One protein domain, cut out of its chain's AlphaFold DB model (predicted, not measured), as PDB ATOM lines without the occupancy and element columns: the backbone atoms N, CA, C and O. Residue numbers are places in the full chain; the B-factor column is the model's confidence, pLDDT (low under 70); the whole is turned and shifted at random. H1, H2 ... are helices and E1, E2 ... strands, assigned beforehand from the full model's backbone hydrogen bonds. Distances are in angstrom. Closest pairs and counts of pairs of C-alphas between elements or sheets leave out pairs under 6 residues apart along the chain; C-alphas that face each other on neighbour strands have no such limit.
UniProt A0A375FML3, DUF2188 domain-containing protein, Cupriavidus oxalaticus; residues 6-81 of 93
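Overview. This is residues 6 to 81 of the 93 residues of the protein "DUF2188 domain-containing protein" of Cupriavidus oxalaticus (UniProt A0A375FML3). What does the model look like? A strongly twisted sheet of five strands has one helix, H1, packed over one face, and residues 32 to 38, between E2 and E3, stick out. What is the make-up? The 76 printed residues hold E1, E2, E3, H1, E4, E5 in chain order, class mixed; the mixed sheet runs E3 E2 E1 E4 E5. How large is it? It is compact, radius of gyration of the C-alphas 12.1 A, spanning 33 by 29 by 19 A.

Along the chain. Where are the first strands? E1 is residues 6 to 10, from C-alpha 6 at (110.929, 125.646, 86.896); E2 is 24 to 29, 16.0 A from first to last C-alpha; E3 is 43 to 45. What follows? H1 is residues 48 to 62, 20.5 A long; E4 is 65 to 69; E5 is 75 to 79, ending with C-alpha 79 at (104.312, 118.915, 89.779).

Arrangement. How do the strands pair? E1, E2 and E3 form a meander, each strand the antiparallel neighbour of the one before, in hairpins with N 7 and O 27 at 2.8 A and N 24 and O 45 at 2.8 A, within hydrogen-bond range. E1 and E4 are parallel at 9 degrees, with N 8 and O 67 at 2.8 A. E4 and E5 are an antiparallel hairpin, with N 66 and O 79 at 2.8 A. Where is H1? It is on the sheet, in two layers, a helix on one face; the closest C-alphas of E1 and H1 are those of Ile 6 and Ala 59, 6.4 A apart, and every O i to N i+4 pair in H1 is within hydrogen-bond range. E3, H1 and E4 form a split strand-helix-strand unit, two strands running the same way with E2 and E1 between them, its crossover right-handed.

Size, cuts and confidence. Which links are long? E1 to E2 and E2 to E3 are long links; the printed part has no cut. Where is confidence low? Residues 12 to 22, 29 to 42, 73 and 81 are under 70; the mean pLDDT of the printed part is 71.3.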
ATOM      1  N   ILE A   6     111.414 124.823  88.009       85.56
ATOM      2  CA  ILE A   6     110.929 125.646  86.896       85.56
ATOM      3  C   ILE A   6     109.639 126.323  87.329       85.56
ATOM      4  O   ILE A   6     108.764 125.667  87.887       85.56
ATOM      5  N   HIS A   7     109.523 127.620  87.082       83.75
ATOM      6  CA  HIS A   7     108.414 128.449  87.526       83.75
ATOM      7  C   HIS A   7     107.738 129.082  86.310       83.75
ATOM      8  O   HIS A   7     108.375 129.760  85.511       83.75
ATOM      9  N   VAL A   8     106.437 128.843  86.158       85.00
ATOM     10  CA  VAL A   8     105.589 129.497  85.156       85.00
ATOM     11  C   VAL A   8     104.850 130.624  85.852       85.00
ATOM     12  O   VAL A   8     104.009 130.368  86.712       85.00
ATOM     13  N   LEU A   9     105.184 131.854  85.492       83.50
ATOM     14  CA  LEU A   9     104.694 133.086  86.095       83.50
ATOM     15  C   LEU A   9     103.973 133.922  85.030       83.50
ATOM     16  O   LEU A   9     104.314 133.826  83.850       83.50
ATOM     17  N   PRO A  10     102.989 134.756  85.394       77.81
ATOM     18  CA  PRO A  10     102.576 135.836  84.503       77.81
ATOM     19  C   PRO A  10     103.792 136.730  84.219       77.81
ATOM     20  O   PRO A  10     104.572 137.014  85.130       77.81
ATOM     21  N   ALA A  11     103.983 137.153  82.969       73.12
ATOM     22  CA  ALA A  11     105.025 138.124  82.657       73.12
ATOM     23  C   ALA A  11     104.683 139.424  83.402       73.12
ATOM     24  O   ALA A  11     103.628 140.014  83.167       73.12
ATOM     25  N   ALA A  12     105.521 139.818  84.363       61.91
ATOM     26  CA  ALA A  12     105.287 141.035  85.124       61.91
ATOM     27  C   ALA A  12     105.393 142.234  84.174       61.91
ATOM     28  O   ALA A  12     106.414 142.430  83.520       61.91
ATOM     29  N   THR A  13     104.335 143.034  84.116       51.25
ATOM     30  CA  THR A  13     104.280 144.298  83.369       51.25
ATOM     31  C   THR A  13     105.045 145.430  84.064       51.25
ATOM     32  O   THR A  13     105.034 146.555  83.580       51.25
ATOM     33  N   ASP A  14     105.685 145.149  85.206       50.72
ATOM     34  CA  ASP A  14     106.303 146.150  86.085       50.72
ATOM     35  C   ASP A  14     107.655 146.671  85.576       50.72
ATOM     36  O   ASP A  14     108.096 147.743  85.980       50.72
ATOM     37  N   ASN A  15     108.302 145.960  84.645       46.41
ATOM     38  CA  ASN A  15     109.470 146.493  83.955       46.41
ATOM     39  C   ASN A  15     109.031 147.018  82.584       46.41
ATOM     40  O   ASN A  15     108.437 146.277  81.803       46.41
ATOM     41  N   ASP A  16     109.356 148.280  82.301       47.56
ATOM     42  CA  ASP A  16     109.006 149.118  81.135       47.56
ATOM     43  C   ASP A  16     109.397 148.526  79.755       47.56
ATOM     44  O   ASP A  16     109.341 149.188  78.723       47.56
ATOM     45  N   ASN A  17     109.789 147.253  79.704       47.97
ATOM     46  CA  ASN A  17     110.197 146.530  78.514       47.97
ATOM     47  C   ASN A  17     109.185 145.422  78.165       47.97
ATOM     48  O   ASN A  17     109.398 144.238  78.400       47.97
ATOM     49  N   ALA A  18     108.065 145.847  77.580       46.47
ATOM     50  CA  ALA A  18     107.269 145.089  76.611       46.47
ATOM     51  C   ALA A  18     106.733 143.688  76.994       46.47
ATOM     52  O   ALA A  18     106.535 142.870  76.096       46.47
ATOM     53  N   ALA A  19     106.394 143.411  78.257       51.41
ATOM     54  CA  ALA A  19     105.431 142.340  78.528       51.41
ATOM     55  C   ALA A  19     104.042 142.822  78.076       51.41
ATOM     56  O   ALA A  19     103.451 143.723  78.675       51.41
ATOM     57  N   ARG A  20     103.524 142.276  76.976       55.19
ATOM     58  CA  ARG A  20     102.152 142.533  76.537       55.19
ATOM     59  C   ARG A  20     101.205 141.975  77.591       55.19
ATOM     60  O   ARG A  20     101.410 140.885  78.125       55.19
ATOM     61  N   ASP A  21     100.147 142.729  77.857       59.53
ATOM     62  CA  ASP A  21      99.098 142.360  78.800       59.53
ATOM     63  C   ASP A  21      98.630 140.910  78.557       59.53
ATOM     64  O   ASP A  21      98.024 140.587  77.533       59.53
ATOM     65  N   GLY A  22      98.963 140.013  79.490       67.19
ATOM     66  CA  GLY A  22      98.559 138.610  79.458       67.19
ATOM     67  C   GLY A  22      99.577 137.578  78.968       67.19
ATOM     68  O   GLY A  22      99.204 136.404  78.889       67.19
ATOM     69  N   GLU A  23     100.823 137.968  78.703       80.94
ATOM     70  CA  GLU A  23     101.924 137.036  78.436       80.94
ATOM     71  C   GLU A  23     102.375 136.266  79.689       80.94
ATOM     72  O   GLU A  23     102.099 136.636  80.833       80.94
ATOM     73  N   TRP A  24     103.067 135.153  79.460       84.00
ATOM     74  CA  TRP A  24     103.528 134.222  80.483       84.00
ATOM     75  C   TRP A  24     105.027 134.010  80.372       84.00
ATOM     76  O   TRP A  24     105.534 133.741  79.290       84.00
ATOM     77  N   ALA A  25     105.723 134.099  81.495       82.81
ATOM     78  CA  ALA A  25     107.151 133.888  81.601       82.81
ATOM     79  C   ALA A  25     107.443 132.521  82.226       82.81
ATOM     80  O   ALA A  25     106.872 132.139  83.248       82.81
ATOM     81  N   LEU A  26     108.367 131.785  81.625       82.56
ATOM     82  CA  LEU A  26     108.949 130.591  82.211       82.56
ATOM     83  C   LEU A  26     110.344 130.914  82.723       82.56
ATOM     84  O   LEU A  26     111.210 131.292  81.942       82.56
ATOM     85  N   THR A  27     110.564 130.701  84.013       80.12
ATOM     86  CA  THR A  27     111.830 130.945  84.709       80.12
ATOM     87  C   THR A  27     112.366 129.647  85.309       80.12
ATOM     88  O   THR A  27     111.616 128.701  85.565       80.12
ATOM     89  N   ILE A  28     113.682 129.565  85.494       74.38
ATOM     90  CA  ILE A  28     114.351 128.396  86.075       74.38
ATOM     91  C   ILE A  28     115.128 128.869  87.303       74.38
ATOM     92  O   ILE A  28     116.125 129.573  87.174       74.38
ATOM     93  N   GLU A  29     114.684 128.467  88.490       69.69
ATOM     94  CA  GLU A  29     115.355 128.742  89.762       69.69
ATOM     95  C   GLU A  29     116.399 127.649  90.064       69.69
ATOM     96  O   GLU A  29     116.136 126.452  89.892       69.69
ATOM     97  N   GLY A  30     117.594 128.041  90.530       54.69
ATOM     98  CA  GLY A  30     118.664 127.112  90.940       54.69
ATOM     99  C   GLY A  30     119.865 126.983  89.988       54.69
ATOM    100  O   GLY A  30     120.533 125.940  89.964       54.69
ATOM    101  N   MET A  31     120.167 128.016  89.196       48.56
ATOM    102  CA  MET A  31     121.515 128.205  88.650       48.56
ATOM    103  C   MET A  31     122.388 128.809  89.760       48.56
ATOM    104  O   MET A  31     122.514 130.020  89.888       48.56
ATOM    105  N   ASP A  32     122.925 127.937  90.620       40.75
ATOM    106  CA  ASP A  32     123.936 128.300  91.620       40.75
ATOM    107  C   ASP A  32     125.119 128.952  90.882       40.75
ATOM    108  O   ASP A  32     125.882 128.271  90.193       40.75
ATOM    109  N   GLY A  33     125.185 130.283  90.934       40.72
ATOM    110  CA  GLY A  33     126.160 131.095  90.205       40.72
ATOM    111  C   GLY A  33     125.680 132.502  89.847       40.72
ATOM    112  O   GLY A  33     126.514 133.396  89.758       40.72
ATOM    113  N   MET A  34     124.371 132.723  89.718       44.16
ATOM    114  CA  MET A  34     123.811 134.041  89.403       44.16
ATOM    115  C   MET A  34     122.971 134.531  90.584       44.16
ATOM    116  O   MET A  34     121.868 134.043  90.823       44.16
ATOM    117  N   GLY A  35     123.548 135.428  91.387       36.41
ATOM    118  CA  GLY A  35     122.856 136.067  92.507       36.41
ATOM    119  C   GLY A  35     121.644 136.871  92.038       36.41
ATOM    120  O   GLY A  35     121.635 137.280  90.884       36.41
ATOM    121  N   ASP A  36     120.665 137.036  92.938       42.75
ATOM    122  CA  ASP A  36     119.540 137.999  93.087       42.75
ATOM    123  C   ASP A  36     119.218 139.079  92.013       42.75
ATOM    124  O   ASP A  36     118.540 140.060  92.296       42.75
ATOM    125  N   GLY A  37     119.655 138.946  90.767       41.00
ATOM    126  CA  GLY A  37     119.616 140.013  89.771       41.00
ATOM    127  C   GLY A  37     120.038 139.621  88.356       41.00
ATOM    128  O   GLY A  37     119.860 140.432  87.453       41.00
ATOM    129  N   GLU A  38     120.543 138.409  88.112       41.56
ATOM    130  CA  GLU A  38     120.784 137.948  86.742       41.56
ATOM    131  C   GLU A  38     119.649 137.053  86.258       41.56
ATOM    132  O   GLU A  38     119.568 135.867  86.577       41.56
ATOM    133  N   GLU A  39     118.756 137.716  85.522       48.75
ATOM    134  CA  GLU A  39     117.758 137.208  84.584       48.75
ATOM    135  C   GLU A  39     117.781 135.680  84.440       48.75
ATOM    136  O   GLU A  39     118.430 135.114  83.556       48.75
ATOM    137  N   ALA A  40     117.037 134.991  85.314       54.34
ATOM    138  CA  ALA A  40     116.598 133.635  85.032       54.34
ATOM    139  C   ALA A  40     115.982 133.686  83.636       54.34
ATOM    140  O   ALA A  40     114.956 134.344  83.501       54.34
ATOM    141  N   THR A  41     116.633 133.092  82.624       57.25
ATOM    142  CA  THR A  41     116.281 133.286  81.207       57.25
ATOM    143  C   THR A  41     114.785 133.076  81.028       57.25
ATOM    144  O   THR A  41     114.305 131.938  81.000       57.25
ATOM    145  N   ALA A  42     114.053 134.187  80.998       68.31
ATOM    146  CA  ALA A  42     112.612 134.184  81.080       68.31
ATOM    147  C   ALA A  42     112.117 133.968  79.662       68.31
ATOM    148  O   ALA A  42     112.248 134.831  78.796       68.31
ATOM    149  N   LEU A  43     111.608 132.775  79.383       79.56
ATOM    150  CA  LEU A  43     111.000 132.518  78.086       79.56
ATOM    151  C   LEU A  43     109.572 133.039  78.119       79.56
ATOM    152  O   LEU A  43     108.774 132.596  78.944       79.56
ATOM    153  N   HIS A  44     109.273 133.974  77.225       81.69
ATOM    154  CA  HIS A  44     107.957 134.582  77.112       81.69
ATOM    155  C   HIS A  44     107.080 133.793  76.143       81.69
ATOM    156  O   HIS A  44     107.498 133.420  75.046       81.69
ATOM    157  N   PHE A  45     105.839 133.564  76.555       82.25
ATOM    158  CA  PHE A  45     104.818 132.872  75.792       82.25
ATOM    159  C   PHE A  45     103.538 133.707  75.756       82.25
ATOM    160  O   PHE A  45     103.161 134.302  76.768       82.25
ATOM    161  N   PRO A  46     102.803 133.693  74.632       82.06
ATOM    162  CA  PRO A  46     101.550 134.433  74.513       82.06
ATOM    163  C   PRO A  46     100.418 133.835  75.360       82.06
ATOM    164  O   PRO A  46      99.420 134.504  75.616       82.06
ATOM    165  N   THR A  47     100.532 132.571  75.783       84.38
ATOM    166  CA  THR A  47      99.507 131.872  76.564       84.38
ATOM    167  C   THR A  47     100.113 131.055  77.696       84.38
ATOM    168  O   THR A  47     101.249 130.579  77.616       84.38
ATOM    169  N   GLN A  48      99.306 130.838  78.738       86.25
ATOM    170  CA  GLN A  48      99.689 130.007  79.876       86.25
ATOM    171  C   GLN A  48      99.971 128.574  79.432       86.25
ATOM    172  O   GLN A  48     100.937 127.963  79.869       86.25
ATOM    173  N   GLU A  49      99.135 128.045  78.541       86.75
ATOM    174  CA  GLU A  49      99.246 126.672  78.054       86.75
ATOM    175  C   GLU A  49     100.565 126.434  77.318       86.75
ATOM    176  O   GLU A  49     101.198 125.403  77.535       86.75
ATOM    177  N   ALA A  50     101.026 127.401  76.516       86.94
ATOM    178  CA  ALA A  50     102.319 127.314  75.846       86.94
ATOM    179  C   ALA A  50     103.481 127.322  76.855       86.94
ATOM    180  O   ALA A  50     104.372 126.474  76.765       86.94
ATOM    181  N   ALA A  51     103.428 128.197  77.865       86.19
ATOM    182  CA  ALA A  51     104.426 128.228  78.936       86.19
ATOM    183  C   ALA A  51     104.435 126.931  79.765       86.19
ATOM    184  O   ALA A  51     105.499 126.423  80.119       86.19
ATOM    185  N   ILE A  52     103.262 126.357  80.047       86.06
ATOM    186  CA  ILE A  52     103.128 125.085  80.767       86.06
ATOM    187  C   ILE A  52     103.675 123.930  79.930       86.06
ATOM    188  O   ILE A  52     104.461 123.145  80.450       86.06
ATOM    189  N   ALA A  53     103.282 123.805  78.660       88.06
ATOM    190  CA  ALA A  53     103.720 122.709  77.793       88.06
ATOM    191  C   ALA A  53     105.246 122.688  77.649       88.06
ATOM    192  O   ALA A  53     105.894 121.642  77.740       88.06
ATOM    193  N   GLU A  54     105.829 123.868  77.500       87.75
ATOM    194  CA  GLU A  54     107.266 124.017  77.426       87.75
ATOM    195  C   GLU A  54     107.949 123.773  78.787       87.75
ATOM    196  O   GLU A  54     108.975 123.087  78.875       87.75
ATOM    197  N   GLY A  55     107.358 124.258  79.881       86.12
ATOM    198  CA  GLY A  55     107.843 123.985  81.232       86.12
ATOM    199  C   GLY A  55     107.774 122.525  81.620       86.12
ATOM    200  O   GLY A  55     108.680 122.040  82.290       86.12
ATOM    201  N   TRP A  56     106.791 121.786  81.118       85.31
ATOM    202  CA  TRP A  56     106.729 120.335  81.240       85.31
ATOM    203  C   TRP A  56     107.903 119.663  80.539       85.31
ATOM    204  O   TRP A  56     108.562 118.807  81.136       85.31
ATOM    205  N   THR A  57     108.186 120.051  79.295       86.56
ATOM    206  CA  THR A  57     109.302 119.494  78.519       86.56
ATOM    207  C   THR A  57     110.625 119.716  79.244       86.56
ATOM    208  O   THR A  57     111.363 118.756  79.490       86.56
ATOM    209  N   ARG A  58     110.889 120.951  79.684       83.00
ATOM    210  CA  ARG A  58     112.118 121.297  80.412       83.00
ATOM    211  C   ARG A  58     112.197 120.633  81.786       83.00
ATOM    212  O   ARG A  58     113.244 120.084  82.130       83.00
ATOM    213  N   ALA A  59     111.106 120.618  82.552       83.50
ATOM    214  CA  ALA A  59     111.088 120.041  83.897       83.50
ATOM    215  C   ALA A  59     111.345 118.534  83.855       83.50
ATOM    216  O   ALA A  59     112.109 118.004  84.662       83.50
ATOM    217  N   ARG A  60     110.781 117.851  82.855       82.31
ATOM    218  CA  ARG A  60     111.014 116.426  82.622       82.31
ATOM    219  C   ARG A  60     112.446 116.136  82.173       82.31
ATOM    220  O   ARG A  60     113.034 115.181  82.670       82.31
ATOM    221  N   GLN A  61     113.005 116.934  81.262       80.94
ATOM    222  CA  GLN A  61     114.390 116.773  80.797       80.94
ATOM    223  C   GLN A  61     115.405 116.993  81.923       80.94
ATOM    224  O   GLN A  61     116.357 116.227  82.058       80.94
ATOM    225  N   ALA A  62     115.188 118.015  82.751       76.94
ATOM    226  CA  ALA A  62     116.063 118.331  83.873       76.94
ATOM    227  C   ALA A  62     115.782 117.470  85.122       76.94
ATOM    228  O   ALA A  62     116.638 117.384  86.004       76.94
ATOM    229  N   GLY A  63     114.624 116.802  85.195       79.94
ATOM    230  CA  GLY A  63     114.200 116.007  86.349       79.94
ATOM    231  C   GLY A  63     113.979 116.863  87.596       79.94
ATOM    232  O   GLY A  63     114.452 116.512  88.677       79.94
ATOM    233  N   VAL A  64     113.325 118.010  87.406       81.94
ATOM    234  CA  VAL A  64     113.112 119.063  88.409       81.94
ATOM    235  C   VAL A  64     111.625 119.335  88.604       81.94
ATOM    236  O   VAL A  64     110.792 118.968  87.779       81.94
ATOM    237  N   SER A  65     111.273 120.005  89.697       82.81
ATOM    238  CA  SER A  65     109.875 120.374  89.943       82.81
ATOM    239  C   SER A  65     109.421 121.494  89.008       82.81
ATOM    240  O   SER A  65     110.195 122.398  88.715       82.81
ATOM    241  N   LEU A  66     108.158 121.455  88.589       85.12
ATOM    242  CA  LEU A  66     107.473 122.539  87.893       85.12
ATOM    243  C   LEU A  66     106.445 123.183  88.832       85.12
ATOM    244  O   LEU A  66     105.580 122.492  89.374       85.12
ATOM    245  N   CYS A  67     106.525 124.495  88.991       85.31
ATOM    246  CA  CYS A  67     105.613 125.335  89.755       85.31
ATOM    247  C   CYS A  67     104.847 126.233  88.779       85.31
ATOM    248  O   CYS A  67     105.448 127.021  88.055       85.31
ATOM    249  N   ILE A  68     103.525 126.118  88.743       86.69
ATOM    250  CA  ILE A  68     102.646 126.923  87.898       86.69
ATOM    251  C   ILE A  68     101.924 127.916  88.795       86.69
ATOM    252  O   ILE A  68     101.142 127.528  89.668       86.69
ATOM    253  N   HIS A  69     102.176 129.196  88.564       83.88
ATOM    254  CA  HIS A  69     101.556 130.286  89.297       83.88
ATOM    255  C   HIS A  69     100.331 130.807  88.545       83.88
ATOM    256  O   HIS A  69     100.233 130.712  87.320       83.88
ATOM    257  N   GLY A  70      99.349 131.304  89.287       80.25
ATOM    258  CA  GLY A  70      98.230 132.062  88.742       80.25
ATOM    259  C   GLY A  70      98.632 133.502  88.434       80.25
ATOM    260  O   GLY A  70      99.722 133.950  88.782       80.25
ATOM    261  N   ARG A  71      97.724 134.261  87.810       76.75
ATOM    262  CA  ARG A  71      97.915 135.715  87.646       76.75
ATOM    263  C   ARG A  71      97.917 136.461  88.982       76.75
ATOM    264  O   ARG A  71      98.458 137.550  89.076       76.75
ATOM    265  N   ASP A  72      97.327 135.849  89.998       75.25
ATOM    266  CA  ASP A  72      97.349 136.262  91.398       75.25
ATOM    267  C   ASP A  72      98.710 136.038  92.088       75.25
ATOM    268  O   ASP A  72      98.880 136.428  93.240       75.25
ATOM    269  N   GLY A  73      99.684 135.424  91.403       69.31
ATOM    270  CA  GLY A  73     101.016 135.153  91.947       69.31
ATOM    271  C   GLY A  73     101.071 133.976  92.923       69.31
ATOM    272  O   GLY A  73     102.148 133.661  93.426       69.31
ATOM    273  N   LEU A  74      99.951 133.291  93.190       74.44
ATOM    274  CA  LEU A  74      99.943 132.086  94.014       74.44
ATOM    275  C   LEU A  74     100.209 130.847  93.157       74.44
ATOM    276  O   LEU A  74      99.773 130.741  92.008       74.44
ATOM    277  N   VAL A  75     100.881 129.856  93.745       76.31
ATOM    278  CA  VAL A  75     101.074 128.546  93.115       76.31
ATOM    279  C   VAL A  75      99.721 127.847  93.002       76.31
ATOM    280  O   VAL A  75      99.124 127.461  94.007       76.31
ATOM    281  N   ARG A  76      99.249 127.651  91.769       79.94
ATOM    282  CA  ARG A  76      98.010 126.918  91.479       79.94
ATOM    283  C   ARG A  76      98.258 125.429  91.321       79.94
ATOM    284  O   ARG A  76      97.442 124.623  91.753       79.94
ATOM    285  N   GLU A  77      99.379 125.063  90.712       78.81
ATOM    286  CA  GLU A  77      99.758 123.667  90.538       78.81
ATOM    287  C   GLU A  77     101.266 123.499  90.717       78.81
ATOM    288  O   GLU A  77     102.064 124.265  90.184       78.81
ATOM    289  N   ARG A  78     101.670 122.464  91.457       76.81
ATOM    290  CA  ARG A  78     103.068 122.049  91.564       76.81
ATOM    291  C   ARG A  78     103.180 120.584  91.190       76.81
ATOM    292  O   ARG A  78     102.592 119.729  91.848       76.81
ATOM    293  N   LYS A  79     103.973 120.286  90.164       74.19
ATOM    294  CA  LYS A  79     104.312 118.915  89.779       74.19
ATOM    295  C   LYS A  79     105.765 118.644  90.103       74.19
ATOM    296  O   LYS A  79     106.669 119.291  89.585       74.19
ATOM    297  N   ILE A  80     105.985 117.677  90.982       71.38
ATOM    298  CA  ILE A  80     107.323 117.257  91.377       71.38
ATOM    299  C   ILE A  80     107.738 116.136  90.433       71.38
ATOM    300  O   ILE A  80     107.219 115.024  90.518       71.38
ATOM    301  N   TYR A  81     108.673 116.427  89.533       68.44
ATOM    302  CA  TYR A  81     109.363 115.383  88.792       68.44
ATOM    303  C   TYR A  81     110.618 115.035  89.569       68.44
ATOM    304  O   TYR A  81     111.593 115.783  89.581       68.44
TER     305      TYR A  81